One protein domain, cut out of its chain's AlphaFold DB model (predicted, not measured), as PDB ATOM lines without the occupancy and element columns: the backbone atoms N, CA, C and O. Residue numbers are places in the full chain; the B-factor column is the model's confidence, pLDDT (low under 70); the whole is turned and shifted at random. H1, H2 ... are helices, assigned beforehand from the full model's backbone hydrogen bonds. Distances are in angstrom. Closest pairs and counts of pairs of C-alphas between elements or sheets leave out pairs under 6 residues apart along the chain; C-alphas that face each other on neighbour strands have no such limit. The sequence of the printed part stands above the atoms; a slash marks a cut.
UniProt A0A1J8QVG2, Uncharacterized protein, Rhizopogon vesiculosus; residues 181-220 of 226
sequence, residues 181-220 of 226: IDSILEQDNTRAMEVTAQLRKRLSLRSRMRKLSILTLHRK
ATOM      1  N   ILE A 181      21.124  -9.322 -12.578       78.88
ATOM      2  CA  ILE A 181      22.415  -9.391 -13.273       78.88
ATOM      3  C   ILE A 181      23.550  -8.952 -12.340       78.88
ATOM      4  O   ILE A 181      24.559  -9.652 -12.245       78.88
ATOM      5  N   ASP A 182      23.374  -7.853 -11.603       76.19
ATOM      6  CA  ASP A 182      24.370  -7.367 -10.643       76.19
ATOM      7  C   ASP A 182      24.634  -8.396  -9.533       76.19
ATOM      8  O   ASP A 182      25.790  -8.699  -9.224       76.19
ATOM      9  N   SER A 183      23.578  -9.021  -9.001       80.75
ATOM     10  CA  SER A 183      23.701 -10.082  -7.996       80.75
ATOM     11  C   SER A 183      24.454 -11.309  -8.520       80.75
ATOM     12  O   SER A 183      25.247 -11.897  -7.781       80.75
ATOM     13  N   ILE A 184      24.219 -11.716  -9.772       79.88
ATOM     14  CA  ILE A 184      24.922 -12.850 -10.394       79.88
ATOM     15  C   ILE A 184      26.409 -12.517 -10.568       79.88
ATOM     16  O   ILE A 184      27.276 -13.314 -10.205       79.88
ATOM     17  N   LEU A 185      26.721 -11.320 -11.070       81.62
ATOM     18  CA  LEU A 185      28.099 -10.882 -11.295       81.62
ATOM     19  C   LEU A 185      28.888 -10.737  -9.985       81.62
ATOM     20  O   LEU A 185      30.080 -11.059  -9.931       81.62
ATOM     21  N   GLU A 186      28.247 -10.280  -8.911       80.56
ATOM     22  CA  GLU A 186      28.866 -10.189  -7.589       80.56
ATOM     23  C   GLU A 186      29.121 -11.581  -6.980       80.56
ATOM     24  O   GLU A 186      30.198 -11.853  -6.431       80.56
ATOM     25  N   GLN A 187      28.182 -12.514  -7.153       82.88
ATOM     26  CA  GLN A 187      28.333 -13.898  -6.709       82.88
ATOM     27  C   GLN A 187      29.475 -14.629  -7.438       82.88
ATOM     28  O   GLN A 187      30.250 -15.364  -6.815       82.88
ATOM     29  N   ASP A 188      29.637 -14.403  -8.739       79.56
ATOM     30  CA  ASP A 188      30.726 -15.010  -9.507       79.56
ATOM     31  C   ASP A 188      32.094 -14.436  -9.122       79.56
ATOM     32  O   ASP A 188      33.073 -15.182  -8.992       79.56
ATOM     33  N   ASN A 189      32.172 -13.133  -8.842       76.19
ATOM     34  CA  ASN A 189      33.402 -12.497  -8.371       76.19
ATOM     35  C   ASN A 189      33.836 -13.015  -6.996       76.19
ATOM     36  O   ASN A 189      35.015 -13.320  -6.791       76.19
ATOM     37  N   THR A 190      32.900 -13.163  -6.056       78.50
ATOM     38  CA  THR A 190      33.204 -13.696  -4.718       78.50
ATOM     39  C   THR A 190      33.673 -15.150  -4.787       78.50
ATOM     40  O   THR A 190      34.704 -15.492  -4.195       78.50
ATOM     41  N   ARG A 191      33.012 -15.990  -5.595       76.38
ATOM     42  CA  ARG A 191      33.427 -17.380  -5.842       76.38
ATOM     43  C   ARG A 191      34.812 -17.454  -6.491       76.38
ATOM     44  O   ARG A 191      35.657 -18.243  -6.062       76.38
ATOM     45  N   ALA A 192      35.082 -16.620  -7.495       75.44
ATOM     46  CA  ALA A 192      36.386 -16.563  -8.151       75.44
ATOM     47  C   ALA A 192      37.491 -16.146  -7.166       75.44
ATOM     48  O   ALA A 192      38.544 -16.789  -7.093       75.44
ATOM     49  N   MET A 193      37.243 -15.118  -6.349       79.94
ATOM     50  CA  MET A 193      38.179 -14.679  -5.315       79.94
ATOM     51  C   MET A 193      38.464 -15.778  -4.289       79.94
ATOM     52  O   MET A 193      39.631 -15.996  -3.950       79.94
ATOM     53  N   GLU A 194      37.452 -16.523  -3.846       81.00
ATOM     54  CA  GLU A 194      37.635 -17.632  -2.911       81.00
ATOM     55  C   GLU A 194      38.506 -18.747  -3.508       81.00
ATOM     56  O   GLU A 194      39.459 -19.204  -2.868       81.00
ATOM     57  N   VAL A 195      38.269 -19.124  -4.767       80.25
ATOM     58  CA  VAL A 195      39.088 -20.120  -5.475       80.25
ATOM     59  C   VAL A 195      40.542 -19.654  -5.585       80.25
ATOM     60  O   VAL A 195      41.466 -20.430  -5.320       80.25
ATOM     61  N   THR A 196      40.788 -18.375  -5.895       73.38
ATOM     62  CA  THR A 196      42.165 -17.850  -5.916       73.38
ATOM     63  C   THR A 196      42.809 -17.841  -4.528       73.38
ATOM     64  O   THR A 196      43.996 -18.154  -4.401       73.38
ATOM     65  N   ALA A 197      42.049 -17.547  -3.470       78.00
ATOM     66  CA  ALA A 197      42.536 -17.598  -2.097       78.00
ATOM     67  C   ALA A 197      42.885 -19.036  -1.679       78.00
ATOM     68  O   ALA A 197      43.932 -19.266  -1.069       78.00
ATOM     69  N   GLN A 198      42.064 -20.017  -2.054       79.56
ATOM     70  CA  GLN A 198      42.345 -21.434  -1.830       79.56
ATOM     71  C   GLN A 198      43.593 -21.886  -2.598       79.56
ATOM     72  O   GLN A 198      44.459 -22.543  -2.021       79.56
ATOM     73  N   LEU A 199      43.756 -21.480  -3.862       75.56
ATOM     74  CA  LEU A 199      44.953 -21.776  -4.654       75.56
ATOM     75  C   LEU A 199      46.222 -21.169  -4.043       75.56
ATOM     76  O   LEU A 199      47.246 -21.848  -3.989       75.56
ATOM     77  N   ARG A 200      46.154 -19.943  -3.507       74.81
ATOM     78  CA  ARG A 200      47.272 -19.310  -2.779       74.81
ATOM     79  C   ARG A 200      47.649 -20.065  -1.500       74.81
ATOM     80  O   ARG A 200      48.823 -20.090  -1.142       74.81
ATOM     81  N   LYS A 201      46.685 -20.708  -0.828       81.69
ATOM     82  CA  LYS A 201      46.927 -21.551   0.359       81.69
ATOM     83  C   LYS A 201      47.555 -22.909   0.012       81.69
ATOM     84  O   LYS A 201      48.117 -23.563   0.893       81.69
ATOM     85  N   ARG A 202      47.491 -23.363  -1.247       83.75
ATOM     86  CA  ARG A 202      48.099 -24.640  -1.651       83.75
ATOM     87  C   ARG A 202      49.608 -24.484  -1.802       83.75
ATOM     88  O   ARG A 202      50.111 -23.646  -2.544       83.75
ATOM     89  N   LEU A 203      50.348 -25.363  -1.129       78.12
ATOM     90  CA  LEU A 203      51.795 -25.462  -1.302       78.12
ATOM     91  C   LEU A 203      52.133 -25.792  -2.760       78.12
ATOM     92  O   LEU A 203      51.571 -26.723  -3.351       78.12
ATOM     93  N   SER A 204      53.109 -25.067  -3.310       87.12
ATOM     94  CA  SER A 204      53.622 -25.330  -4.655       87.12
ATOM     95  C   SER A 204      54.067 -26.789  -4.794       87.12
ATOM     96  O   SER A 204      54.495 -27.417  -3.822       87.12
ATOM     97  N   LEU A 205      53.986 -27.343  -6.008       86.94
ATOM     98  CA  LEU A 205      54.428 -28.715  -6.285       86.94
ATOM     99  C   LEU A 205      55.864 -28.947  -5.794       86.94
ATOM    100  O   LEU A 205      56.122 -29.927  -5.107       86.94
ATOM    101  N   ARG A 206      56.774 -27.997  -6.050       85.44
ATOM    102  CA  ARG A 206      58.158 -28.042  -5.555       85.44
ATOM    103  C   ARG A 206      58.223 -28.133  -4.025       85.44
ATOM    104  O   ARG A 206      59.002 -28.922  -3.501       85.44
ATOM    105  N   SER A 207      57.409 -27.352  -3.313       87.12
ATOM    106  CA  SER A 207      57.346 -27.388  -1.845       87.12
ATOM    107  C   SER A 207      56.776 -28.715  -1.326       87.12
ATOM    108  O   SER A 207      57.341 -29.309  -0.408       87.12
ATOM    109  N   ARG A 208      55.720 -29.240  -1.966       90.25
ATOM    110  CA  ARG A 208      55.154 -30.565  -1.657       90.25
ATOM    111  C   ARG A 208      56.173 -31.682  -1.873       90.25
ATOM    112  O   ARG A 208      56.386 -32.481  -0.969       90.25
ATOM    113  N   MET A 209      56.855 -31.683  -3.016       91.88
ATOM    114  CA  MET A 209      57.898 -32.661  -3.334       91.88
ATOM    115  C   MET A 209      59.067 -32.590  -2.352       91.88
ATOM    116  O   MET A 209      59.538 -33.629  -1.908       91.88
ATOM    117  N   ARG A 210      59.490 -31.386  -1.940       87.69
ATOM    118  CA  ARG A 210      60.541 -31.218  -0.928       87.69
ATOM    119  C   ARG A 210      60.111 -31.732   0.449       87.69
ATOM    120  O   ARG A 210      60.904 -32.369   1.130       87.69
ATOM    121  N   LYS A 211      58.865 -31.482   0.873       88.44
ATOM    122  CA  LYS A 211      58.339 -32.047   2.129       88.44
ATOM    123  C   LYS A 211      58.315 -33.574   2.082       88.44
ATOM    124  O   LYS A 211      58.773 -34.207   3.024       88.44
ATOM    125  N   LEU A 212      57.837 -34.154   0.981       83.69
ATOM    126  CA  LEU A 212      57.818 -35.604   0.797       83.69
ATOM    127  C   LEU A 212      59.232 -36.195   0.758       83.69
ATOM    128  O   LEU A 212      59.463 -37.195   1.423       83.69
ATOM    129  N   SER A 213      60.188 -35.562   0.068       82.38
ATOM    130  CA  SER A 213      61.575 -36.046   0.010       82.38
ATOM    131  C   SER A 213      62.262 -36.009   1.374       82.38
ATOM    132  O   SER A 213      63.028 -36.905   1.705       82.38
ATOM    133  N   ILE A 214      61.988 -34.982   2.182       80.25
ATOM    134  CA  ILE A 214      62.481 -34.907   3.560       80.25
ATOM    135  C   ILE A 214      61.873 -36.057   4.372       80.25
ATOM    136  O   ILE A 214      62.607 -36.838   4.972       80.25
ATOM    137  N   LEU A 215      60.550 -36.235   4.332       77.62
ATOM    138  CA  LEU A 215      59.873 -37.315   5.060       77.62
ATOM    139  C   LEU A 215      60.373 -38.714   4.661       77.62
ATOM    140  O   LEU A 215      60.544 -39.570   5.529       77.62
ATOM    141  N   THR A 216      60.638 -38.959   3.376       74.62
ATOM    142  CA  THR A 216      61.159 -40.252   2.910       74.62
ATOM    143  C   THR A 216      62.607 -40.485   3.331       74.62
ATOM    144  O   THR A 216      62.942 -41.607   3.713       74.62
ATOM    145  N   LEU A 217      63.453 -39.450   3.336       70.69
ATOM    146  CA  LEU A 217      64.826 -39.536   3.845       70.69
ATOM    147  C   LEU A 217      64.850 -39.849   5.347       70.69
ATOM    148  O   LEU A 217      65.507 -40.803   5.759       70.69
ATOM    149  N   HIS A 218      64.049 -39.142   6.149       66.00
ATOM    150  CA  HIS A 218      63.951 -39.398   7.591       66.00
ATOM    151  C   HIS A 218      63.395 -40.793   7.921       66.00
ATOM    152  O   HIS A 218      63.759 -41.381   8.940       66.00
ATOM    153  N   ARG A 219      62.527 -41.356   7.068       65.88
ATOM    154  CA  ARG A 219      62.038 -42.735   7.220       65.88
ATOM    155  C   ARG A 219      63.120 -43.770   6.902       65.88
ATOM    156  O   ARG A 219      63.161 -44.807   7.555       65.88
ATOM    157  N   LYS A 220      63.998 -43.491   5.934       60.47
ATOM    158  CA  LYS A 220      65.113 -44.377   5.576       60.47
ATOM    159  C   LYS A 220      66.175 -44.428   6.680       60.47
ATOM    160  O   LYS A 220      66.653 -45.510   6.990       60.47
TER     161      LYS A 220
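What this domain is: This is residues 181 to 220 of the 226 residues of an uncharacterized protein of Rhizopogon vesiculosus (UniProt A0A1J8QVG2). Starting at Ile 181, you meet two helices set end to end, H1 and then H2, joined by a few residues into one long thin rod. The two helices do not fold back on each other. The printed part has 40 residues, 37 of them in the two named helices, with no named strand; the class is all helix. It is extended, with a radius of gyration of the C-alphas of 17.8 A and spans of 58 by 13 by 8 A.

Where its parts are: Find C-alpha 181 at (22.415, -9.391, -13.273); from there H1, residues 181 to 201, runs 30.6 A to C-alpha 201 at (46.927, -21.551, 0.359). H2, residues 205 to 220, runs 22.4 A and ends at C-alpha 220, at (65.113, -44.377, 5.576).

How they stand to each other: Look at residues 202 to 204, the tight link from H1 to H2. The two helices are apart, with no C-alpha of one within 8 A of the other. In H1 and H2 every O i to N i+4 pair is within hydrogen-bond range.

The domain as a whole: The C-alphas of Ile 181 and Lys 220, the two farthest apart, are 58.3 A apart. The printed part has no cut. Its mean pLDDT is 79.5, and residues 218 to 220 are under 70.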